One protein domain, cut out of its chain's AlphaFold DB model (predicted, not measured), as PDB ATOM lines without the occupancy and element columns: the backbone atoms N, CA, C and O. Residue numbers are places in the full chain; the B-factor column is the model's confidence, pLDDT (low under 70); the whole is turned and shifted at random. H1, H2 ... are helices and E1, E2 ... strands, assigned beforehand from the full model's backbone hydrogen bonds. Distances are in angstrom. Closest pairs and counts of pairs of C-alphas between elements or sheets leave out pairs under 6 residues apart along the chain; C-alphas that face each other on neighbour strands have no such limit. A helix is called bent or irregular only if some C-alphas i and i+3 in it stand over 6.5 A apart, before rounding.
ATOM      1  N   VAL A   2     -14.114  21.944 -38.629       69.38
ATOM      2  CA  VAL A   2     -14.690  20.583 -38.563       69.38
ATOM      3  C   VAL A   2     -16.179  20.531 -38.924       69.38
ATOM      4  O   VAL A   2     -16.614  19.637 -39.647       69.38
ATOM      5  N   LYS A   3     -16.981  21.484 -38.439       68.38
ATOM      6  CA  LYS A   3     -18.422  21.544 -38.719       68.38
ATOM      7  C   LYS A   3     -18.714  21.792 -40.202       68.38
ATOM      8  O   LYS A   3     -19.570  21.120 -40.767       68.38
ATOM      9  N   ALA A   4     -17.962  22.690 -40.844       67.75
ATOM     10  CA  ALA A   4     -18.053  22.930 -42.284       67.75
ATOM     11  C   ALA A   4     -17.700  21.662 -43.085       67.75
ATOM     12  O   ALA A   4     -18.482  21.247 -43.939       67.75
ATOM     13  N   LEU A   5     -16.608  20.981 -42.722       69.50
ATOM     14  CA  LEU A   5     -16.195  19.717 -43.350       69.50
ATOM     15  C   LEU A   5     -17.211  18.587 -43.125       69.50
ATOM     16  O   LEU A   5     -17.479  17.796 -44.022       69.50
ATOM     17  N   SER A   6     -17.842  18.535 -41.949       65.69
ATOM     18  CA  SER A   6     -18.882  17.542 -41.623       65.69
ATOM     19  C   SER A   6     -20.135  17.676 -42.490       65.69
ATOM     20  O   SER A   6     -20.836  16.690 -42.694       65.69
ATOM     21  N   ASN A   7     -20.396  18.875 -43.017       66.81
ATOM     22  CA  ASN A   7     -21.490  19.144 -43.948       66.81
ATOM     23  C   ASN A   7     -21.080  18.941 -45.420       66.81
ATOM     24  O   ASN A   7     -21.837  19.320 -46.309       66.81
ATOM     25  N   GLY A   8     -19.883  18.403 -45.690       67.19
ATOM     26  CA  GLY A   8     -19.347  18.250 -47.047       67.19
ATOM     27  C   GLY A   8     -18.998  19.579 -47.723       67.19
ATOM     28  O   GLY A   8     -18.872  19.638 -48.943       67.19
ATOM     29  N   ARG A   9     -18.871  20.674 -46.958       76.62
ATOM     30  CA  ARG A   9     -18.542  21.987 -47.518       76.62
ATOM     31  C   ARG A   9     -17.044  22.062 -47.793       76.62
ATOM     32  O   ARG A   9     -16.246  21.978 -46.861       76.62
ATOM     33  N   LYS A  10     -16.691  22.314 -49.055       81.62
ATOM     34  CA  LYS A  10     -15.327  22.657 -49.465       81.62
ATOM     35  C   LYS A  10     -14.892  23.978 -48.831       81.62
ATOM     36  O   LYS A  10     -15.614  24.976 -48.902       81.62
ATOM     37  N   ILE A  11     -13.716  23.968 -48.215       85.44
ATOM     38  CA  ILE A  11     -13.053  25.137 -47.645       85.44
ATOM     39  C   ILE A  11     -11.955  25.562 -48.624       85.44
ATOM     40  O   ILE A  11     -11.166  24.738 -49.075       85.44
ATOM     41  N   SER A  12     -11.903  26.849 -48.954       87.38
ATOM     42  CA  SER A  12     -10.832  27.445 -49.761       87.38
ATOM     43  C   SER A  12     -10.266  28.665 -49.040       87.38
ATOM     44  O   SER A  12     -10.893  29.167 -48.107       87.38
ATOM     45  N   TRP A  13      -9.108  29.177 -49.468       89.75
ATOM     46  CA  TRP A  13      -8.547  30.398 -48.879       89.75
ATOM     47  C   TRP A  13      -9.503  31.599 -48.987       89.75
ATOM     48  O   TRP A  13      -9.555  32.405 -48.061       89.75
ATOM     49  N   ASP A  14     -10.352  31.634 -50.021       87.44
ATOM     50  CA  ASP A  14     -11.417  32.632 -50.203       87.44
ATOM     51  C   ASP A  14     -12.684  32.354 -49.373       87.44
ATOM     52  O   ASP A  14     -13.511  33.240 -49.159       87.44
ATOM     53  N   VAL A  15     -12.866  31.116 -48.900       86.00
ATOM     54  CA  VAL A  15     -14.053  30.665 -48.161       86.00
ATOM     55  C   VAL A  15     -13.640  30.177 -46.775       86.00
ATOM     56  O   VAL A  15     -13.549  28.979 -46.498       86.00
ATOM     57  N   LYS A  16     -13.422  31.142 -45.879       88.06
ATOM     58  CA  LYS A  16     -13.090  30.904 -44.470       88.06
ATOM     59  C   LYS A  16     -14.268  30.271 -43.702       88.06
ATOM     60  O   LYS A  16     -15.403  30.727 -43.850       88.06
ATOM     61  N   PRO A  17     -14.027  29.306 -42.797       86.75
ATOM     62  CA  PRO A  17     -15.040  28.828 -41.853       86.75
ATOM     63  C   PRO A  17     -15.496  29.910 -40.861       86.75
ATOM     64  O   PRO A  17     -14.700  30.749 -40.431       86.75
ATOM     65  N   ASP A  18     -16.755  29.857 -40.429       86.44
ATOM     66  CA  ASP A  18     -17.310  30.837 -39.480       86.44
ATOM     67  C   ASP A  18     -16.616  30.783 -38.113       86.44
ATOM     68  O   ASP A  18     -16.483  31.800 -37.440       86.44
ATOM     69  N   GLU A  19     -16.117  29.608 -37.717       86.25
ATOM     70  CA  GLU A  19     -15.495  29.402 -36.404       86.25
ATOM     71  C   GLU A  19     -14.049  29.916 -36.309       86.25
ATOM     72  O   GLU A  19     -13.452  29.863 -35.238       86.25
ATOM     73  N   VAL A  20     -13.462  30.379 -37.418       87.62
ATOM     74  CA  VAL A  20     -12.078  30.869 -37.468       87.62
ATOM     75  C   VAL A  20     -12.091  32.380 -37.665       87.62
ATOM     76  O   VAL A  20     -12.798  32.878 -38.538       87.62
ATOM     77  N   SER A  21     -11.329  33.140 -36.879       91.50
ATOM     78  CA  SER A  21     -11.227  34.592 -37.086       91.50
ATOM     79  C   SER A  21     -10.489  34.914 -38.391       91.50
ATOM     80  O   SER A  21      -9.704  34.109 -38.886       91.50
ATOM     81  N   GLN A  22     -10.719  36.100 -38.964       91.06
ATOM     82  CA  GLN A  22     -10.016  36.502 -40.191       91.06
ATOM     83  C   GLN A  22      -8.495  36.558 -39.995       91.06
ATOM     84  O   GLN A  22      -7.758  36.110 -40.868       91.06
ATOM     85  N   ALA A  23      -8.036  37.063 -38.845       91.00
ATOM     86  CA  ALA A  23      -6.615  37.121 -38.511       91.00
ATOM     87  C   ALA A  23      -5.996  35.716 -38.462       91.00
ATOM     88  O   ALA A  23      -5.025  35.449 -39.159       91.00
ATOM     89  N   HIS A  24      -6.631  34.783 -37.746       90.25
ATOM     90  CA  HIS A  24      -6.128  33.413 -37.654       90.25
ATOM     91  C   HIS A  24      -6.165  32.685 -39.004       90.25
ATOM     92  O   HIS A  24      -5.304  31.864 -39.298       90.25
ATOM     93  N   TRP A  25      -7.147  32.985 -39.857       91.69
ATOM     94  CA  TRP A  25      -7.198  32.427 -41.207       91.69
ATOM     95  C   TRP A  25      -6.037  32.902 -42.085       91.69
ATOM     96  O   TRP A  25      -5.451  32.096 -42.805       91.69
ATOM     97  N   ALA A  26      -5.675  34.184 -41.988       91.00
ATOM     98  CA  ALA A  26      -4.496  34.724 -42.658       91.00
ATOM     99  C   ALA A  26      -3.201  34.084 -42.128       91.00
ATOM    100  O   ALA A  26      -2.348  33.704 -42.929       91.00
ATOM    101  N   ASP A  27      -3.089  33.873 -40.811       91.75
ATOM    102  CA  ASP A  27      -1.942  33.176 -40.209       91.75
ATOM    103  C   ASP A  27      -1.802  31.745 -40.744       91.75
ATOM    104  O   ASP A  27      -0.701  31.313 -41.086       91.75
ATOM    105  N   LEU A  28      -2.914  31.010 -40.869       92.31
ATOM    106  CA  LEU A  28      -2.915  29.654 -41.432       92.31
ATOM    107  C   LEU A  28      -2.474  29.634 -42.896       92.31
ATOM    108  O   LEU A  28      -1.741  28.728 -43.296       92.31
ATOM    109  N   TYR A  29      -2.903  30.619 -43.684       93.06
ATOM    110  CA  TYR A  29      -2.499  30.743 -45.081       93.06
ATOM    111  C   TYR A  29      -0.996  31.009 -45.213       93.06
ATOM    112  O   TYR A  29      -0.291  30.265 -45.896       93.06
ATOM    113  N   VAL A  30      -0.494  32.023 -44.505       93.69
ATOM    114  CA  VAL A  30       0.928  32.392 -44.503       93.69
ATOM    115  C   VAL A  30       1.794  31.248 -43.976       93.69
ATOM    116  O   VAL A  30       2.813  30.916 -44.581       93.69
ATOM    117  N   GLY A  31       1.352  30.576 -42.909       92.94
ATOM    118  CA  GLY A  31       2.007  29.376 -42.395       92.94
ATOM    119  C   GLY A  31       2.066  28.252 -43.432       92.94
ATOM    120  O   GLY A  31       3.108  27.622 -43.587       92.94
ATOM    121  N   GLY A  32       0.987  28.028 -44.190       92.44
ATOM    122  CA  GLY A  32       0.956  27.056 -45.287       92.44
ATOM    123  C   GLY A  32       1.963  27.359 -46.401       92.44
ATOM    124  O   GLY A  32       2.669  26.461 -46.857       92.44
ATOM    125  N   LEU A  33       2.094  28.631 -46.797       94.94
ATOM    126  CA  LEU A  33       3.109  29.058 -47.768       94.94
ATOM    127  C   LEU A  33       4.535  28.831 -47.253       94.94
ATOM    128  O   LEU A  33       5.393  28.382 -48.011       94.94
ATOM    129  N   PHE A  34       4.785  29.110 -45.971       95.12
ATOM    130  CA  PHE A  34       6.096  28.880 -45.368       95.12
ATOM    131  C   PHE A  34       6.452  27.393 -45.297       95.12
ATOM    132  O   PHE A  34       7.588  27.022 -45.587       95.12
ATOM    133  N   PHE A  35       5.493  26.536 -44.935       92.81
ATOM    134  CA  PHE A  35       5.716  25.090 -44.928       92.81
ATOM    135  C   PHE A  35       6.036  24.565 -46.330       92.81
ATOM    136  O   PHE A  35       7.018  23.849 -46.469       92.81
ATOM    137  N   ASP A  36       5.311  24.996 -47.371       93.06
ATOM    138  CA  ASP A  36       5.642  24.638 -48.762       93.06
ATOM    139  C   ASP A  36       7.069  25.070 -49.147       93.06
ATOM    140  O   ASP A  36       7.808  24.281 -49.735       93.06
ATOM    141  N   LEU A  37       7.497  26.285 -48.779       96.25
ATOM    142  CA  LEU A  37       8.877  26.732 -49.001       96.25
ATOM    143  C   LEU A  37       9.889  25.821 -48.288       96.25
ATOM    144  O   LEU A  37      10.841  25.344 -48.903       96.25
ATOM    145  N   ARG A  38       9.686  25.584 -46.990       95.12
ATOM    146  CA  ARG A  38      10.586  24.768 -46.170       95.12
ATOM    147  C   ARG A  38      10.696  23.344 -46.709       95.12
ATOM    148  O   ARG A  38      11.803  22.828 -46.825       95.12
ATOM    149  N   ASP A  39       9.573  22.722 -47.041       93.75
ATOM    150  CA  ASP A  39       9.526  21.325 -47.467       93.75
ATOM    151  C   ASP A  39      10.203  21.147 -48.841       93.75
ATOM    152  O   ASP A  39      10.905  20.159 -49.065       93.75
ATOM    153  N   ARG A  40      10.122  22.153 -49.727       95.69
ATOM    154  CA  ARG A  40      10.919  22.200 -50.969       95.69
ATOM    155  C   ARG A  40      12.418  22.305 -50.702       95.69
ATOM    156  O   ARG A  40      13.196  21.637 -51.379       95.69
ATOM    157  N   CYS A  41      12.833  23.112 -49.725       96.69
ATOM    158  CA  CYS A  41      14.241  23.209 -49.335       96.69
ATOM    159  C   CYS A  41      14.776  21.879 -48.790       96.69
ATOM    160  O   CYS A  41      15.877  21.484 -49.160       96.69
ATOM    161  N   LEU A  42      13.998  21.176 -47.961       93.88
ATOM    162  CA  LEU A  42      14.364  19.843 -47.467       93.88
ATOM    163  C   LEU A  42      14.457  18.833 -48.618       93.88
ATOM    164  O   LEU A  42      15.484  18.181 -48.770       93.88
ATOM    165  N   SER A  43      13.460  18.815 -49.506       94.12
ATOM    166  CA  SER A  43      13.459  17.941 -50.689       94.12
ATOM    167  C   SER A  43      14.682  18.178 -51.589       94.12
ATOM    168  O   SER A  43      15.247  17.238 -52.143       94.12
ATOM    169  N   LEU A  44      15.131  19.431 -51.733       96.25
ATOM    170  CA  LEU A  44      16.359  19.748 -52.467       96.25
ATOM    171  C   LEU A  44      17.599  19.130 -51.802       96.25
ATOM    172  O   LEU A  44      18.464  18.612 -52.509       96.25
ATOM    173  N   LEU A  45      17.706  19.187 -50.470       95.19
ATOM    174  CA  LEU A  45      18.819  18.573 -49.737       95.19
ATOM    175  C   LEU A  45      18.815  17.048 -49.909       95.19
ATOM    176  O   LEU A  45      19.862  16.485 -50.236       95.19
ATOM    177  N   ASP A  46      17.647  16.409 -49.835       93.69
ATOM    178  CA  ASP A  46      17.490  14.966 -50.066       93.69
ATOM    179  C   ASP A  46      17.916  14.567 -51.491       93.69
ATOM    180  O   ASP A  46      18.605  13.564 -51.709       93.69
ATOM    181  N   LEU A  47      17.575  15.385 -52.495       94.56
ATOM    182  CA  LEU A  47      18.018  15.177 -53.875       94.56
ATOM    183  C   LEU A  47      19.542  15.296 -54.009       94.56
ATOM    184  O   LEU A  47      20.157  14.499 -54.725       94.56
ATOM    185  N   ILE A  48      20.170  16.251 -53.319       94.81
ATOM    186  CA  ILE A  48      21.633  16.385 -53.292       94.81
ATOM    187  C   ILE A  48      22.268  15.157 -52.629       94.81
ATOM    188  O   ILE A  48      23.221  14.604 -53.185       94.81
ATOM    189  N   GLU A  49      21.730  14.688 -51.500       93.69
ATOM    190  CA  GLU A  49      22.182  13.457 -50.843       93.69
ATOM    191  C   GLU A  49      22.114  12.258 -51.789       93.69
ATOM    192  O   GLU A  49      23.101  11.534 -51.947       93.69
ATOM    193  N   SER A  50      20.992  12.093 -52.491       91.81
ATOM    194  CA  SER A  50      20.812  11.023 -53.470       91.81
ATOM    195  C   SER A  50      21.839  11.096 -54.605       91.81
ATOM    196  O   SER A  50      22.370  10.070 -55.034       91.81
ATOM    197  N   LYS A  51      22.149  12.297 -55.111       92.62
ATOM    198  CA  LYS A  51      23.174  12.474 -56.157       92.62
ATOM    199  C   LYS A  51      24.572  12.133 -55.645       92.62
ATOM    200  O   LYS A  51      25.343  11.514 -56.375       92.62
ATOM    201  N   ILE A  52      24.889  12.491 -54.403       93.25
ATOM    202  CA  ILE A  52      26.159  12.147 -53.751       93.25
ATOM    203  C   ILE A  52      26.271  10.635 -53.534       93.25
ATOM    204  O   ILE A  52      27.329  10.067 -53.798       93.25
ATOM    205  N   ALA A  53      25.189   9.968 -53.123       90.56
ATOM    206  CA  ALA A  53      25.153   8.518 -52.930       90.56
ATOM    207  C   ALA A  53      25.432   7.737 -54.228       90.56
ATOM    208  O   ALA A  53      26.046   6.673 -54.197       90.56
ATOM    209  N   GLN A  54      25.008   8.280 -55.373       88.50
ATOM    210  CA  GLN A  54      25.240   7.698 -56.701       88.50
ATOM    211  C   GLN A  54      26.622   8.047 -57.284       88.50
ATOM    212  O   GLN A  54      27.041   7.444 -58.274       88.50
ATOM    213  N   ALA A  55      27.335   9.018 -56.705       88.06
ATOM    214  CA  ALA A  55      28.638   9.456 -57.187       88.06
ATOM    215  C   ALA A  55      29.760   8.551 -56.655       88.06
ATOM    216  O   ALA A  55      29.866   8.300 -55.456       88.06
ATOM    217  N   SER A  56      30.673   8.129 -57.535       84.06
ATOM    218  CA  SER A  56      31.812   7.271 -57.170       84.06
ATOM    219  C   SER A  56      32.738   7.893 -56.122       84.06
ATOM    220  O   SER A  56      33.344   7.177 -55.331       84.06
ATOM    221  N   GLU A  57      32.855   9.222 -56.114       87.75
ATOM    222  CA  GLU A  57      33.710   9.964 -55.181       87.75
ATOM    223  C   GLU A  57      32.980  10.389 -53.896       87.75
ATOM    224  O   GLU A  57      33.584  11.062 -53.064       87.75
ATOM    225  N   GLN A  58      31.694  10.035 -53.733       90.19
ATOM    226  CA  GLN A  58      30.838  10.465 -52.617       90.19
ATOM    227  C   GLN A  58      30.928  11.970 -52.330       90.19
ATOM    228  O   GLN A  58      30.988  12.417 -51.186       90.19
ATOM    229  N   LYS A  59      30.943  12.772 -53.392       92.94
ATOM    230  CA  LYS A  59      30.921  14.228 -53.314       92.94
ATOM    231  C   LYS A  59      30.287  14.816 -54.561       92.94
ATOM    232  O   LYS A  59      30.260  14.182 -55.615       92.94
ATOM    233  N   LEU A  60      29.818  16.049 -54.440       95.44
ATOM    234  CA  LEU A  60      29.226  16.804 -55.537       95.44
ATOM    235  C   LEU A  60      29.611  18.275 -55.402       95.44
ATOM    236  O   LEU A  60      29.438  18.852 -54.336       95.44
ATOM    237  N   SER A  61      30.117  18.916 -56.456       96.56
ATOM    238  CA  SER A  61      30.371  20.360 -56.364       96.56
ATOM    239  C   SER A  61      29.058  21.145 -56.304       96.56
ATOM    240  O   SER A  61      28.077  20.785 -56.958       96.56
ATOM    241  N   ALA A  62      29.038  22.264 -55.576       95.00
ATOM    242  CA  ALA A  62      27.844  23.109 -55.479       95.00
ATOM    243  C   ALA A  62      27.392  23.663 -56.846       95.00
ATOM    244  O   ALA A  62      26.202  23.848 -57.081       95.00
ATOM    245  N   VAL A  63      28.336  23.869 -57.771       96.50
ATOM    246  CA  VAL A  63      28.050  24.285 -59.153       96.50
ATOM    247  C   VAL A  63      27.345  23.173 -59.929       96.50
ATOM    248  O   VAL A  63      26.350  23.434 -60.598       96.50
ATOM    249  N   GLN A  64      27.822  21.929 -59.819       95.62
ATOM    250  CA  GLN A  64      27.155  20.783 -60.445       95.62
ATOM    251  C   GLN A  64      25.773  20.540 -59.840       95.62
ATOM    252  O   GLN A  64      24.828  20.314 -60.586       95.62
ATOM    253  N   ALA A  65      25.638  20.633 -58.513       95.25
ATOM    254  CA  ALA A  65      24.348  20.509 -57.838       95.25
ATOM    255  C   ALA A  65      23.345  21.550 -58.358       95.25
ATOM    256  O   ALA A  65      22.251  21.182 -58.777       95.25
ATOM    257  N   ALA A  66      23.747  22.824 -58.429       95.44
ATOM    258  CA  ALA A  66      22.905  23.891 -58.966       95.44
ATOM    259  C   ALA A  66      22.534  23.667 -60.437       95.44
ATOM    260  O   ALA A  66      21.420  23.983 -60.834       95.44
ATOM    261  N   ALA A  67      23.441  23.113 -61.247       95.56
ATOM    262  CA  ALA A  67      23.171  22.796 -62.648       95.56
ATOM    263  C   ALA A  67      22.198  21.617 -62.817       95.56
ATOM    264  O   ALA A  67      21.349  21.652 -63.703       95.56
ATOM    265  N   TYR A  68      22.303  20.583 -61.979       94.75
ATOM    266  CA  TYR A  68      21.387  19.441 -62.015       94.75
ATOM    267  C   TYR A  68      20.004  19.772 -61.461       94.75
ATOM    268  O   TYR A  68      19.030  19.182 -61.916       94.75
ATOM    269  N   LEU A  69      19.930  20.699 -60.504       96.00
ATOM    270  CA  LEU A  69      18.722  21.010 -59.739       96.00
ATOM    271  C   LEU A  69      18.206  22.432 -60.026       96.00
ATOM    272  O   LEU A  69      17.750  23.159 -59.137       96.00
ATOM    273  N   GLN A  70      18.328  22.882 -61.281       96.38
ATOM    274  CA  GLN A  70      17.885  24.223 -61.687       96.38
ATOM    275  C   GLN A  70      16.373  24.407 -61.536       96.38
ATOM    276  O   GLN A  70      15.914  25.501 -61.210       96.38
ATOM    277  N   VAL A  71      15.597  23.347 -61.768       96.44
ATOM    278  CA  VAL A  71      14.137  23.394 -61.639       96.44
ATOM    279  C   VAL A  71      13.765  23.581 -60.172       96.44
ATOM    280  O   VAL A  71      13.024  24.497 -59.837       96.44
ATOM    281  N   GLU A  72      14.343  22.777 -59.286       97.38
ATOM    282  CA  GLU A  72      14.061  22.760 -57.855       97.38
ATOM    283  C   GLU A  72      14.492  24.063 -57.176       97.38
ATOM    284  O   GLU A  72      13.735  24.636 -56.393       97.38
ATOM    285  N   THR A  73      15.669  24.588 -57.526       97.25
ATOM    286  CA  THR A  73      16.121  25.901 -57.035       97.25
ATOM    287  C   THR A  73      15.215  27.039 -57.525       97.25
ATOM    288  O   THR A  73      14.881  27.932 -56.745       97.25
ATOM    289  N   GLY A  74      14.731  26.983 -58.773       96.94
ATOM    290  CA  GLY A  74      13.737  27.928 -59.294       96.94
ATOM    291  C   GLY A  74      12.373  27.830 -58.602       96.94
ATOM    292  O   GLY A  74      11.724  28.847 -58.357       96.94
ATOM    293  N   GLU A  75      11.929  26.626 -58.251       96.88
ATOM    294  CA  GLU A  75      10.682  26.413 -57.515       96.88
ATOM    295  C   GLU A  75      10.760  26.910 -56.062       96.88
ATOM    296  O   GLU A  75       9.807  27.522 -55.578       96.88
ATOM    297  N   ILE A  76      11.900  26.730 -55.384       98.19
ATOM    298  CA  ILE A  76      12.153  27.318 -54.057       98.19
ATOM    299  C   ILE A  76      12.070  28.842 -54.121       98.19
ATOM    300  O   ILE A  76      11.373  29.450 -53.308       98.19
ATOM    301  N   GLN A  77      12.711  29.456 -55.120       97.56
ATOM    302  CA  GLN A  77      12.651  30.904 -55.308       97.56
ATOM    303  C   GLN A  77      11.205  31.391 -55.480       97.56
ATOM    304  O   GLN A  77      10.787  32.346 -54.825       97.56
ATOM    305  N   LYS A  78      10.407  30.729 -56.328       97.06
ATOM    306  CA  LYS A  78       8.992  31.090 -56.520       97.06
ATOM    307  C   LYS A  78       8.197  30.976 -55.220       97.06
ATOM    308  O   LYS A  78       7.433  31.885 -54.901       97.06
ATOM    309  N   SER A  79       8.374  29.897 -54.455       96.88
ATOM    310  CA  SER A  79       7.693  29.734 -53.164       96.88
ATOM    311  C   SER A  79       8.126  30.787 -52.140       96.88
ATOM    312  O   SER A  79       7.280  31.316 -51.419       96.88
ATOM    313  N   ALA A  80       9.404  31.175 -52.130       97.62
ATOM    314  CA  ALA A  80       9.903  32.261 -51.292       97.62
ATOM    315  C   ALA A  80       9.255  33.605 -51.649       97.62
ATOM    316  O   ALA A  80       8.771  34.315 -50.766       97.62
ATOM    317  N   GLN A  81       9.160  33.927 -52.940       97.38
ATOM    318  CA  GLN A  81       8.497  35.142 -53.418       97.38
ATOM    319  C   GLN A  81       7.005  35.160 -53.075       97.38
ATOM    320  O   GLN A  81       6.486  36.193 -52.651       97.38
ATOM    321  N   LEU A  82       6.316  34.022 -53.207       95.88
ATOM    322  CA  LEU A  82       4.905  33.887 -52.831       95.88
ATOM    323  C   LEU A  82       4.670  34.154 -51.338       95.88
ATOM    324  O   LEU A  82       3.690  34.819 -50.989       95.88
ATOM    325  N   PHE A  83       5.564  33.664 -50.474       96.69
ATOM    326  CA  PHE A  83       5.529  33.943 -49.039       96.69
ATOM    327  C   PHE A  83       5.804  35.426 -48.749       96.69
ATOM    328  O   PHE A  83       5.006  36.086 -48.087       96.69
ATOM    329  N   LEU A  84       6.888  35.984 -49.300       96.62
ATOM    330  CA  LEU A  84       7.282  37.381 -49.077       96.62
ATOM    331  C   LEU A  84       6.226  38.383 -49.570       96.62
ATOM    332  O   LEU A  84       6.054  39.440 -48.963       96.62
ATOM    333  N   ALA A  85       5.481  38.040 -50.624       96.56
ATOM    334  CA  ALA A  85       4.389  38.860 -51.147       96.56
ATOM    335  C   ALA A  85       3.234  39.063 -50.149       96.56
ATOM    336  O   ALA A  85       2.457  40.001 -50.318       96.56
ATOM    337  N   GLN A  86       3.120  38.226 -49.110       93.56
ATOM    338  CA  GLN A  86       2.075  38.378 -48.095       93.56
ATOM    339  C   GLN A  86       2.332  39.549 -47.142       93.56
ATOM    340  O   GLN A  86       1.393  40.011 -46.499       93.56
ATOM    341  N   ALA A  87       3.580  40.029 -47.044       88.94
ATOM    342  CA  ALA A  87       3.993  41.105 -46.134       88.94
ATOM    343  C   ALA A  87       3.523  40.914 -44.672       88.94
ATOM    344  O   ALA A  87       3.377  41.880 -43.924       88.94
ATOM    345  N   HIS A  88       3.295  39.662 -44.273       88.88
ATOM    346  CA  HIS A  88       2.835  39.251 -42.953       88.88
ATOM    347  C   HIS A  88       3.715  38.105 -42.480       88.88
ATOM    348  O   HIS A  88       3.878  37.115 -43.191       88.88
ATOM    349  N   ASP A  89       4.285  38.252 -41.292       89.44
ATOM    350  CA  ASP A  89       5.160  37.259 -40.690       89.44
ATOM    351  C   ASP A  89       4.897  37.204 -39.180       89.44
ATOM    352  O   ASP A  89       5.350  38.086 -38.447       89.44
ATOM    353  N   PRO A  90       4.139  36.199 -38.708       85.38
ATOM    354  CA  PRO A  90       3.832  36.044 -37.292       85.38
ATOM    355  C   PRO A  90       4.988  35.417 -36.489       85.38
ATOM    356  O   PRO A  90       4.832  35.212 -35.285       85.38
ATOM    357  N   SER A  91       6.122  35.074 -37.118       87.62
ATOM    358  CA  SER A  91       7.272  34.488 -36.423       87.62
ATOM    359  C   SER A  91       8.040  35.518 -35.590       87.62
ATOM    360  O   SER A  91       8.054  36.719 -35.877       87.62
ATOM    361  N   GLU A  92       8.710  35.043 -34.540       88.44
ATOM    362  CA  GLU A  92       9.556  35.897 -33.713       88.44
ATOM    363  C   GLU A  92      10.657  36.543 -34.559       88.44
ATOM    364  O   GLU A  92      11.335  35.886 -35.345       88.44
ATOM    365  N   GLN A  93      10.832  37.858 -34.401       89.31
ATOM    366  CA  GLN A  93      11.864  38.634 -35.100       89.31
ATOM    367  C   GLN A  93      11.852  38.475 -36.633       89.31
ATOM    368  O   GLN A  93      12.865  38.722 -37.289       89.31
ATOM    369  N   THR A  94      10.710  38.106 -37.222       91.12
ATOM    370  CA  THR A  94      10.556  37.885 -38.668       91.12
ATOM    371  C   THR A  94      11.503  36.820 -39.241       91.12
ATOM    372  O   THR A  94      12.008  36.950 -40.361       91.12
ATOM    373  N   GLU A  95      11.802  35.774 -38.460       94.12
ATOM    374  CA  GLU A  95      12.707  34.698 -38.877       94.12
ATOM    375  C   GLU A  95      12.246  34.035 -40.184       94.12
ATOM    376  O   GLU A  95      13.066  33.786 -41.071       94.12
ATOM    377  N   ALA A  96      10.938  33.815 -40.350       95.00
ATOM    378  CA  ALA A  96      10.388  33.211 -41.561       95.00
ATOM    379  C   ALA A  96      10.661  34.073 -42.806       95.00
ATOM    380  O   ALA A  96      11.074  33.557 -43.846       95.00
ATOM    381  N   SER A  97      10.519  35.396 -42.691       96.69
ATOM    382  CA  SER A  97      10.874  36.340 -43.753       96.69
ATOM    383  C   SER A  97      12.372  36.375 -44.023       96.69
ATOM    384  O   SER A  97      12.775  36.491 -45.178       96.69
ATOM    385  N   ASN A  98      13.213  36.289 -42.989       95.62
ATOM    386  CA  ASN A  98      14.666  36.240 -43.164       95.62
ATOM    387  C   ASN A  98      15.071  34.995 -43.961       95.62
ATOM    388  O   ASN A  98      15.741  35.125 -44.984       95.62
ATOM    389  N   PHE A  99      14.558  33.826 -43.574       96.56
ATOM    390  CA  PHE A  99      14.777  32.578 -44.301       96.56
ATOM    391  C   PHE A  99      14.247  32.639 -45.742       96.56
ATOM    392  O   PHE A  99      14.937  32.238 -46.678       96.56
ATOM    393  N   ALA A 100      13.051  33.192 -45.959       97.44
ATOM    394  CA  ALA A 100      12.511  33.345 -47.308       97.44
ATOM    395  C   ALA A 100      13.375  34.272 -48.182       97.44
ATOM    396  O   ALA A 100      13.570  33.988 -49.360       97.44
ATOM    397  N   ARG A 101      13.964  35.337 -47.623       96.50
ATOM    398  CA  ARG A 101      14.905  36.197 -48.365       96.50
ATOM    399  C   ARG A 101      16.207  35.479 -48.714       96.50
ATOM    400  O   ARG A 101      16.721  35.686 -49.808       96.50
ATOM    401  N   GLU A 102      16.718  34.625 -47.832       95.38
ATOM    402  CA  GLU A 102      17.858  33.750 -48.150       95.38
ATOM    403  C   GLU A 102      17.522  32.794 -49.309       95.38
ATOM    404  O   GLU A 102      18.383  32.507 -50.145       95.38
ATOM    405  N   CYS A 103      16.262  32.351 -49.387       97.19
ATOM    406  CA  CYS A 103      15.759  31.457 -50.429       97.19
ATOM    407  C   CYS A 103      15.449  32.147 -51.774       97.19
ATOM    408  O   CYS A 103      15.409  31.477 -52.802       97.19
ATOM    409  N   ASP A 104      15.273  33.472 -51.805       96.25
ATOM    410  CA  ASP A 104      14.981  34.253 -53.024       96.25
ATOM    411  C   ASP A 104      16.234  34.543 -53.891       96.25
ATOM    412  O   ASP A 104      16.217  35.341 -54.833       96.25
ATOM    413  N   SER A 105      17.360  33.883 -53.607       92.25
ATOM    414  CA  SER A 105      18.581  34.012 -54.404       92.25
ATOM    415  C   SER A 105      18.370  33.548 -55.851       92.25
ATOM    416  O   SER A 105      17.991  32.410 -56.110       92.25
ATOM    417  N   LYS A 106      18.720  34.406 -56.820       91.44
ATOM    418  CA  LYS A 106      18.795  34.036 -58.251       91.44
ATOM    419  C   LYS A 106      19.985  33.133 -58.575       91.44
ATOM    420  O   LYS A 106      20.030  32.539 -59.648       91.44
ATOM    421  N   ASP A 107      20.965  33.074 -57.679       95.50
ATOM    422  CA  ASP A 107      22.103  32.174 -57.791       95.50
ATOM    423  C   ASP A 107      21.794  30.881 -57.027       95.50
ATOM    424  O   ASP A 107      21.801  30.857 -55.791       95.50
ATOM    425  N   GLY A 108      21.525  29.807 -57.776       94.88
ATOM    426  CA  GLY A 108      21.261  28.476 -57.226       94.88
ATOM    427  C   GLY A 108      22.444  27.899 -56.443       94.88
ATOM    428  O   GLY A 108      22.236  27.161 -55.483       94.88
ATOM    429  N   VAL A 109      23.685  28.278 -56.778       96.69
ATOM    430  CA  VAL A 109      24.868  27.874 -56.002       96.69
ATOM    431  C   VAL A 109      24.829  28.531 -54.630       96.69
ATOM    432  O   VAL A 109      25.062  27.867 -53.621       96.69
ATOM    433  N   HIS A 110      24.512  29.826 -54.581       96.19
ATOM    434  CA  HIS A 110      24.370  30.553 -53.324       96.19
ATOM    435  C   HIS A 110      23.230  29.985 -52.466       96.19
ATOM    436  O   HIS A 110      23.441  29.723 -51.284       96.19
ATOM    437  N   LEU A 111      22.073  29.702 -53.077       96.81
ATOM    438  CA  LEU A 111      20.931  29.073 -52.408       96.81
ATOM    439  C   LEU A 111      21.320  27.740 -51.755       96.81
ATOM    440  O   LEU A 111      21.150  27.564 -50.552       96.81
ATOM    441  N   ILE A 112      21.898  26.820 -52.535       97.06
ATOM    442  CA  ILE A 112      22.303  25.493 -52.051       97.06
ATOM    443  C   ILE A 112      23.303  25.612 -50.901       97.06
ATOM    444  O   ILE A 112      23.184  24.915 -49.894       97.06
ATOM    445  N   ARG A 113      24.283  26.514 -51.016       96.06
ATOM    446  CA  ARG A 113      25.277  26.714 -49.955       96.06
ATOM    447  C   ARG A 113      24.636  27.219 -48.666       96.06
ATOM    448  O   ARG A 113      24.972  26.697 -47.607       96.06
ATOM    449  N   ASN A 114      23.722  28.185 -48.752       95.38
ATOM    450  CA  ASN A 114      23.019  28.709 -47.581       95.38
ATOM    451  C   ASN A 114      22.189  27.615 -46.899       95.38
ATOM    452  O   ASN A 114      22.266  27.470 -45.682       95.38
ATOM    453  N   LEU A 115      21.472  26.798 -47.678       96.19
ATOM    454  CA  LEU A 115      20.681  25.689 -47.141       96.19
ATOM    455  C   LEU A 115      21.552  24.648 -46.428       96.19
ATOM    456  O   LEU A 115      21.220  24.250 -45.317       96.19
ATOM    457  N   ILE A 116      22.696  24.265 -47.004       95.25
ATOM    458  CA  ILE A 116      23.620  23.309 -46.370       95.25
ATOM    459  C   ILE A 116      24.223  23.882 -45.082       95.25
ATOM    460  O   ILE A 116      24.348  23.167 -44.091       95.25
ATOM    461  N   VAL A 117      24.601  25.165 -45.074       94.00
ATOM    462  CA  VAL A 117      25.131  25.824 -43.868       94.00
ATOM    463  C   VAL A 117      24.074  25.893 -42.767       94.00
ATOM    464  O   VAL A 117      24.416  25.720 -41.600       94.00
ATOM    465  N   ARG A 118      22.809  26.132 -43.129       92.81
ATOM    466  CA  ARG A 118      21.694  26.199 -42.181       92.81
ATOM    467  C   ARG A 118      21.314  24.823 -41.631       92.81
ATOM    468  O   ARG A 118      21.074  24.722 -40.433       92.81
ATOM    469  N   ASP A 119      21.258  23.793 -42.476       89.81
ATOM    470  CA  ASP A 119      20.972  22.423 -42.038       89.81
ATOM    471  C   ASP A 119      22.118  21.874 -41.183       89.81
ATOM    472  O   ASP A 119      21.908  21.517 -40.031       89.81
ATOM    473  N   SER A 120      23.354  21.894 -41.693       81.06
ATOM    474  CA  SER A 120      24.594  21.492 -41.010       81.06
ATOM    475  C   SER A 120      24.678  20.052 -40.467       81.06
ATOM    476  O   SER A 120      25.654  19.732 -39.785       81.06
ATOM    477  N   HIS A 121      23.728  19.163 -40.782       84.69
ATOM    478  CA  HIS A 121      23.709  17.797 -40.241       84.69
ATOM    479  C   HIS A 121      24.048  16.740 -41.294       84.69
ATOM    480  O   HIS A 121      24.993  15.958 -41.109       84.69
ATOM    481  N   ALA A 122      23.281  16.683 -42.384       87.56
ATOM    482  CA  ALA A 122      23.385  15.589 -43.352       87.56
ATOM    483  C   ALA A 122      24.386  15.869 -44.480       87.56
ATOM    484  O   ALA A 122      25.019  14.947 -44.999       87.56
ATOM    485  N   LEU A 123      24.609  17.145 -44.793       92.62
ATOM    486  CA  LEU A 123      25.536  17.611 -45.820       92.62
ATOM    487  C   LEU A 123      26.486  18.664 -45.243       92.62
ATOM    488  O   LEU A 123      26.103  19.478 -44.406       92.62
ATOM    489  N   VAL A 124      27.735  18.671 -45.709       94.75
ATOM    490  CA  VAL A 124      28.754  19.638 -45.275       94.75
ATOM    491  C   VAL A 124      29.467  20.234 -46.483       94.75
ATOM    492  O   VAL A 124      29.821  19.529 -47.428       94.75
ATOM    493  N   LEU A 125      29.735  21.542 -46.439       94.31
ATOM    494  CA  LEU A 125      30.576  22.215 -47.429       94.31
ATOM    495  C   LEU A 125      32.065  22.083 -47.076       94.31
ATOM    496  O   LEU A 125      32.515  22.524 -46.017       94.31
ATOM    497  N   ARG A 126      32.861  21.556 -48.009       92.88
ATOM    498  CA  ARG A 126      34.330  21.590 -47.986       92.88
ATOM    499  C   ARG A 126      34.832  22.338 -49.217       92.88
ATOM    500  O   ARG A 126      34.986  21.779 -50.299       92.88
ATOM    501  N   GLY A 127      35.076  23.637 -49.051       90.44
ATOM    502  CA  GLY A 127      35.437  24.516 -50.163       90.44
ATOM    503  C   GLY A 127      34.271  24.681 -51.142       90.44
ATOM    504  O   GLY A 127      33.253  25.304 -50.809       90.44
ATOM    505  N   THR A 128      34.427  24.145 -52.353       91.12
ATOM    506  CA  THR A 128      33.394  24.117 -53.406       91.12
ATOM    507  C   THR A 128      32.556  22.844 -53.402       91.12
ATOM    508  O   THR A 128      31.503  22.818 -54.041       91.12
ATOM    509  N   ASP A 129      33.016  21.814 -52.693       94.94
ATOM    510  CA  ASP A 129      32.427  20.485 -52.729       94.94
ATOM    511  C   ASP A 129      31.448  20.301 -51.568       94.94
ATOM    512  O   ASP A 129      31.665  20.780 -50.451       94.94
ATOM    513  N   ILE A 130      30.359  19.605 -51.861       95.81
ATOM    514  CA  ILE A 130      29.365  19.113 -50.918       95.81
ATOM    515  C   ILE A 130      29.725  17.659 -50.633       95.81
ATOM    516  O   ILE A 130      29.872  16.860 -51.563       95.81
ATOM    517  N   ILE A 131      29.887  17.331 -49.355       94.44
ATOM    518  CA  ILE A 131      30.250  15.994 -48.887       94.44
ATOM    519  C   ILE A 131      29.238  15.479 -47.850       94.44
ATOM    520  O   ILE A 131      28.575  16.295 -47.200       94.44
ATOM    521  N   PRO A 132      29.148  14.151 -47.655       93.94
ATOM    522  CA  PRO A 132      28.399  13.537 -46.564       93.94
ATOM    523  C   PRO A 132      28.749  14.119 -45.190       93.94
ATOM    524  O   PRO A 132      29.923  14.237 -44.826       93.94
ATOM    525  N   GLY A 133      27.717  14.471 -44.427       91.19
ATOM    526  CA  GLY A 133      27.786  14.839 -43.016       91.19
ATOM    527  C   GLY A 133      27.529  13.657 -42.080       91.19
ATOM    528  O   GLY A 133      27.464  12.501 -42.497       91.19
ATOM    529  N   ALA A 134      27.366  13.947 -40.787       86.56
ATOM    530  CA  ALA A 134      27.173  12.925 -39.756       86.56
ATOM    531  C   ALA A 134      25.820  12.198 -39.869       86.56
ATOM    532  O   ALA A 134      25.714  11.047 -39.455       86.56
ATOM    533  N   ALA A 135      24.807  12.867 -40.425       86.88
ATOM    534  CA  ALA A 135      23.462  12.320 -40.604       86.88
ATOM    535  C   ALA A 135      23.189  11.803 -42.031       86.88
ATOM    536  O   ALA A 135      22.045  11.485 -42.346       86.88
ATOM    537  N   GLU A 152       5.697  12.148 -39.686       43.19
ATOM    538  CA  GLU A 152       4.286  12.519 -39.551       43.19
ATOM    539  C   GLU A 152       3.499  12.465 -40.882       43.19
ATOM    540  O   GLU A 152       2.422  13.058 -40.980       43.19
ATOM    541  N   GLN A 153       3.984  11.768 -41.918       41.53
ATOM    542  CA  GLN A 153       3.146  11.424 -43.077       41.53
ATOM    543  C   GLN A 153       2.248  10.231 -42.722       41.53
ATOM    544  O   GLN A 153       2.554   9.068 -42.977       41.53
ATOM    545  N   THR A 154       1.107  10.517 -42.094       47.09
ATOM    546  CA  THR A 154      -0.037   9.601 -42.146       47.09
ATOM    547  C   THR A 154      -0.462   9.429 -43.599       47.09
ATOM    548  O   THR A 154      -0.477  10.416 -44.334       47.09
ATOM    549  N   ALA A 155      -0.813   8.194 -43.974       47.94
ATOM    550  CA  ALA A 155      -1.293   7.810 -45.300       47.94
ATOM    551  C   ALA A 155      -2.172   8.894 -45.943       47.94
ATOM    552  O   ALA A 155      -3.035   9.455 -45.260       47.94
ATOM    553  N   GLU A 156      -1.959   9.168 -47.235       53.25
ATOM    554  CA  GLU A 156      -2.851  10.018 -48.025       53.25
ATOM    555  C   GLU A 156      -4.290   9.588 -47.763       53.25
ATOM    556  O   GLU A 156      -4.670   8.445 -48.024       53.25
ATOM    557  N   VAL A 157      -5.075  10.487 -47.172       55.88
ATOM    558  CA  VAL A 157      -6.480  10.215 -46.913       55.88
ATOM    559  C   VAL A 157      -7.255  10.772 -48.097       55.88
ATOM    560  O   VAL A 157      -7.293  12.003 -48.244       55.88
ATOM    561  N   PRO A 158      -7.847   9.909 -48.947       53.75
ATOM    562  CA  PRO A 158      -8.625  10.357 -50.091       53.75
ATOM    563  C   PRO A 158      -9.660  11.404 -49.654       53.75
ATOM    564  O   PRO A 158     -10.208  11.334 -48.553       53.75
ATOM    565  N   ASN A 159      -9.877  12.422 -50.489       63.84
ATOM    566  CA  ASN A 159     -10.873  13.493 -50.335       63.84
ATOM    567  C   ASN A 159     -10.678  14.543 -49.225       63.84
ATOM    568  O   ASN A 159     -11.334  15.588 -49.279       63.84
ATOM    569  N   LEU A 160      -9.753  14.385 -48.265       71.31
ATOM    570  CA  LEU A 160      -9.440  15.505 -47.358       71.31
ATOM    571  C   LEU A 160      -8.771  16.667 -48.109       71.31
ATOM    572  O   LEU A 160      -8.970  17.833 -47.765       71.31
ATOM    573  N   GLU A 161      -8.009  16.337 -49.151       71.69
ATOM    574  CA  GLU A 161      -7.337  17.304 -50.021       71.69
ATOM    575  C   GLU A 161      -8.322  18.143 -50.838       71.69
ATOM    576  O   GLU A 161      -8.097  19.333 -51.039       71.69
ATOM    577  N   ASP A 162      -9.454  17.556 -51.237       76.25
ATOM    578  CA  ASP A 162     -10.493  18.257 -51.994       76.25
ATOM    579  C   ASP A 162     -11.347  19.186 -51.131       76.25
ATOM    580  O   ASP A 162     -11.940  20.151 -51.634       76.25
ATOM    581  N   LEU A 163     -11.425  18.896 -49.830       82.19
ATOM    582  CA  LEU A 163     -12.237  19.636 -48.871       82.19
ATOM    583  C   LEU A 163     -11.473  20.752 -48.155       82.19
ATOM    584  O   LEU A 163     -12.105  21.661 -47.609       82.19
ATOM    585  N   LEU A 164     -10.144  20.690 -48.140       86.44
ATOM    586  CA  LEU A 164      -9.274  21.682 -47.521       86.44
ATOM    587  C   LEU A 164      -8.582  22.557 -48.575       86.44
ATOM    588  O   LEU A 164      -8.416  22.145 -49.721       86.44
ATOM    589  N   PRO A 165      -8.162  23.780 -48.214       87.69
ATOM    590  CA  PRO A 165      -7.466  24.624 -49.163       87.69
ATOM    591  C   PRO A 165      -6.069  24.065 -49.487       87.69
ATOM    592  O   PRO A 165      -5.429  23.440 -48.632       87.69
ATOM    593  N   PRO A 166      -5.558  24.332 -50.701       85.81
ATOM    594  CA  PRO A 166      -4.232  23.878 -51.100       85.81
ATOM    595  C   PRO A 166      -3.159  24.446 -50.165       85.81
ATOM    596  O   PRO A 166      -3.253  25.598 -49.735       85.81
ATOM    597  N   ARG A 167      -2.117  23.651 -49.890       86.44
ATOM    598  CA  ARG A 167      -0.984  24.000 -49.005       86.44
ATOM    599  C   ARG A 167      -1.354  24.242 -47.541       86.44
ATOM    600  O   ARG A 167      -0.529  24.751 -46.784       86.44
ATOM    601  N   ILE A 168      -2.567  23.892 -47.103       88.12
ATOM    602  CA  ILE A 168      -2.852  23.915 -45.671       88.12
ATOM    603  C   ILE A 168      -1.919  22.939 -44.952       88.12
ATOM    604  O   ILE A 168      -1.677  21.829 -45.431       88.12
ATOM    605  N   SER A 169      -1.395  23.355 -43.799       85.50
ATOM    606  CA  SER A 169      -0.484  22.522 -43.017       85.50
ATOM    607  C   SER A 169      -1.108  21.155 -42.729       85.50
ATOM    608  O   SER A 169      -2.268  21.065 -42.314       85.50
ATOM    609  N   TYR A 170      -0.318  20.091 -42.870       82.31
ATOM    610  CA  TYR A 170      -0.716  18.728 -42.512       82.31
ATOM    611  C   TYR A 170      -1.214  18.629 -41.058       82.31
ATOM    612  O   TYR A 170      -2.089  17.827 -40.755       82.31
ATOM    613  N   ARG A 171      -0.754  19.505 -40.153       84.31
ATOM    614  CA  ARG A 171      -1.255  19.566 -38.770       84.31
ATOM    615  C   ARG A 171      -2.747  19.849 -38.716       84.31
ATOM    616  O   ARG A 171      -3.457  19.277 -37.899       84.31
ATOM    617  N   ILE A 172      -3.238  20.699 -39.614       86.25
ATOM    618  CA  ILE A 172      -4.666  20.981 -39.732       86.25
ATOM    619  C   ILE A 172      -5.412  19.751 -40.254       86.25
ATOM    620  O   ILE A 172      -6.489  19.445 -39.741       86.25
ATOM    621  N   LYS A 173      -4.824  19.010 -41.204       85.44
ATOM    622  CA  LYS A 173      -5.360  17.716 -41.656       85.44
ATOM    623  C   LYS A 173      -5.480  16.743 -40.471       85.44
ATOM    624  O   LYS A 173      -6.564  16.227 -40.210       85.44
ATOM    625  N   ASN A 174      -4.416  16.599 -39.681       86.38
ATOM    626  CA  ASN A 174      -4.370  15.707 -38.520       86.38
ATOM    627  C   ASN A 174      -5.373  16.103 -37.432       86.38
ATOM    628  O   ASN A 174      -6.028  15.235 -36.865       86.38
ATOM    629  N   LEU A 175      -5.559  17.400 -37.175       87.94
ATOM    630  CA  LEU A 175      -6.568  17.877 -36.224       87.94
ATOM    631  C   LEU A 175      -7.998  17.546 -36.672       87.94
ATOM    632  O   LEU A 175      -8.843  17.237 -35.833       87.94
ATOM    633  N   VAL A 176      -8.280  17.576 -37.979       85.06
ATOM    634  CA  VAL A 176      -9.582  17.138 -38.507       85.06
ATOM    635  C   VAL A 176      -9.772  15.640 -38.311       85.06
ATOM    636  O   VAL A 176     -10.837  15.228 -37.857       85.06
ATOM    637  N   LEU A 177      -8.763  14.830 -38.635       85.38
ATOM    638  CA  LEU A 177      -8.828  13.377 -38.464       85.38
ATOM    639  C   LEU A 177      -8.994  12.995 -36.989       85.38
ATOM    640  O   LEU A 177      -9.843  12.167 -36.664       85.38
ATOM    641  N   LEU A 178      -8.258  13.660 -36.098       87.50
ATOM    642  CA  LEU A 178      -8.355  13.465 -34.654       87.50
ATOM    643  C   LEU A 178      -9.756  13.792 -34.126       87.50
ATOM    644  O   LEU A 178     -10.299  13.035 -33.328       87.50
ATOM    645  N   ASP A 179     -10.379  14.879 -34.588       87.44
ATOM    646  CA  ASP A 179     -11.767  15.187 -34.227       87.44
ATOM    647  C   ASP A 179     -12.733  14.064 -34.645       87.44
ATOM    648  O   ASP A 179     -13.602  13.662 -33.865       87.44
ATOM    649  N   LYS A 180     -12.560  13.504 -35.852       84.12
ATOM    650  CA  LYS A 180     -13.375  12.372 -36.323       84.12
ATOM    651  C   LYS A 180     -13.163  11.119 -35.492       84.12
ATOM    652  O   LYS A 180     -14.137  10.401 -35.251       84.12
ATOM    653  N   ASP A 181     -11.929  10.868 -35.078       87.56
ATOM    654  CA  ASP A 181     -11.575   9.729 -34.241       87.56
ATOM    655  C   ASP A 181     -12.220   9.842 -32.859       87.56
ATOM    656  O   ASP A 181     -12.979   8.964 -32.449       87.56
ATOM    657  N   ILE A 182     -12.061  11.000 -32.208       89.62
ATOM    658  CA  ILE A 182     -12.689  11.306 -30.915       89.62
ATOM    659  C   ILE A 182     -14.218  11.199 -31.000       89.62
ATOM    660  O   ILE A 182     -14.868  10.729 -30.067       89.62
ATOM    661  N   ALA A 183     -14.818  11.596 -32.126       87.62
ATOM    662  CA  ALA A 183     -16.256  11.478 -32.349       87.62
ATOM    663  C   ALA A 183     -16.733  10.042 -32.657       87.62
ATOM    664  O   ALA A 183     -17.936   9.853 -32.865       87.62
ATOM    665  N   GLY A 184     -15.832   9.054 -32.746       87.62
ATOM    666  CA  GLY A 184     -16.135   7.673 -33.139       87.62
ATOM    667  C   GLY A 184     -16.612   7.541 -34.590       87.62
ATOM    668  O   GLY A 184     -17.299   6.585 -34.940       87.62
ATOM    669  N   LYS A 185     -16.311   8.536 -35.434       85.06
ATOM    670  CA  LYS A 185     -16.800   8.649 -36.819       85.06
ATOM    671  C   LYS A 185     -15.703   8.449 -37.858       85.06
ATOM    672  O   LYS A 185     -16.021   8.474 -39.043       85.06
ATOM    673  N   LEU A 186     -14.448   8.268 -37.441       84.31
ATOM    674  CA  LEU A 186     -13.312   8.139 -38.352       84.31
ATOM    675  C   LEU A 186     -13.501   6.972 -39.324       84.31
ATOM    676  O   LEU A 186     -13.472   7.192 -40.530       84.31
ATOM    677  N   SER A 187     -13.790   5.766 -38.827       81.56
ATOM    678  CA  SER A 187     -13.991   4.592 -39.686       81.56
ATOM    679  C   SER A 187     -15.145   4.787 -40.669       81.56
ATOM    680  O   SER A 187     -15.003   4.478 -41.842       81.56
ATOM    681  N   THR A 188     -16.273   5.353 -40.228       80.50
ATOM    682  CA  THR A 188     -17.411   5.652 -41.112       80.50
ATOM    683  C   THR A 188     -17.058   6.692 -42.167       80.50
ATOM    684  O   THR A 188     -17.564   6.620 -43.278       80.50
ATOM    685  N   TRP A 189     -16.223   7.671 -41.828       75.62
ATOM    686  CA  TRP A 189     -15.804   8.726 -42.744       75.62
ATOM    687  C   TRP A 189     -14.812   8.204 -43.790       75.62
ATOM    688  O   TRP A 189     -15.004   8.479 -44.966       75.62
ATOM    689  N   LEU A 190     -13.854   7.364 -43.383       77.81
ATOM    690  CA  LEU A 190     -12.945   6.655 -44.293       77.81
ATOM    691  C   LEU A 190     -13.688   5.641 -45.185       77.81
ATOM    692  O   LEU A 190     -13.362   5.489 -46.356       77.81
ATOM    693  N   ASN A 191     -14.710   4.962 -44.645       72.19
ATOM    694  CA  ASN A 191     -15.461   3.916 -45.349       72.19
ATOM    695  C   ASN A 191     -16.667   4.427 -46.145       72.19
ATOM    696  O   ASN A 191     -17.236   3.659 -46.912       72.19
ATOM    697  N   ARG A 192     -17.083   5.697 -46.001       61.91
ATOM    698  CA  ARG A 192     -18.211   6.269 -46.771       61.91
ATOM    699  C   ARG A 192     -17.978   6.236 -48.287       61.91
ATOM    700  O   ARG A 192     -18.866   6.598 -49.051       61.91
ATOM    701  N   GLU A 193     -16.780   5.843 -48.698       56.31
ATOM    702  CA  GLU A 193     -16.249   6.009 -50.038       56.31
ATOM    703  C   GLU A 193     -15.812   4.694 -50.689       56.31
ATOM    704  O   GLU A 193     -15.562   4.683 -51.891       56.31
TER     705      GLU A 193
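This is residues 2 to 135 and 152 to 193 of the 198 residues of an uncharacterized protein of Proteobacteria bacterium (UniProt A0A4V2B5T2). One long helix, H2, is a spine: H3, H4, H5, H6 and the small strand hairpin E1 E2 gather along its middle and last part, and a looser group of short helices, H1, H7, H8 and H9, lies toward its first end. H4 packs beside H2 with H5 on H4, while H6 crosses H2 and has the hairpin next to it. The printed part has 176 residues, in the order H1 to H6, E1, E2, H7 to H9, with an antiparallel sheet E1 - E2; the class is mostly helix. It is loose, with a radius of gyration of the C-alphas of 19.6 A, and elongated, spanning 57 by 36 by 25 A.

Find C-alpha 2 at (-14.690, 20.583, -38.563), where H1, residues 2 to 6, begins. Go on to C-alpha 22 at (-10.016, 36.502, -40.191); from there H2 runs 48.4 A to residue 54. Next come H3, residues 62 to 68, H4, residues 70 to 84, 21.1 A long, and H5, residues 92 to 103, 18.4 A long. H5 is irregular: C-alphas 93 and 96 are 8.6 A apart. H6, residues 108 to 119, is 16.4 A long. Look then for E1, residues 123 to 126, and E2, residues 129 to 132. Past the cut are H7, residues 160 to 163, H8, residues 170 to 182, 18.2 A long, and H9, residues 186 to 191, ending at (-15.461, 3.916, -45.349).

H2, H4 and H5 form an up-and-down bundle, each helix running against the one before. With residues 30 to 44 alone, H2 touches H4 at a shallow tilt of 18 degrees; the closest C-alphas are those of Leu 37 and Ser 79, 5.3 A. H4 and H5 are a helical hairpin, closest at Ala 80 and Ala 100, C-alphas 4.9 A apart. The hub, H6, touches H2, H3, H4 and H5; its closest C-alphas to H3 are Gly 108 and Ala 66, 5.2 A. In the hairpin E1 E2, N 124 and O 131 are 2.9 A apart, within hydrogen-bond range. Residues 60 to 61 pair antiparallel with residues 129 to 130 of E2. H8 and H9 touch only at the corner, at Lys 180 and Leu 186, C-alphas 4.7 A apart. H1 is close to but not clearly touching H8, and H7 likewise. Every O i to N i+4 pair is within hydrogen-bond range in H1, H2, H3, H4, H6, H8 and H9; in H5 6 of 8 are, and H7 is too short for one.

Look to Asn 7 and Gly 127 for the C-alphas farthest apart, 57.5 A. Residues 136 to 151 are not printed, and C-alphas 135 and 152 are 19.2 A apart across the cut. The link H1 to H2 is long, 15 residues. Confidence is under 70 in residues 2 to 8, 152 to 159 and 192 to 193.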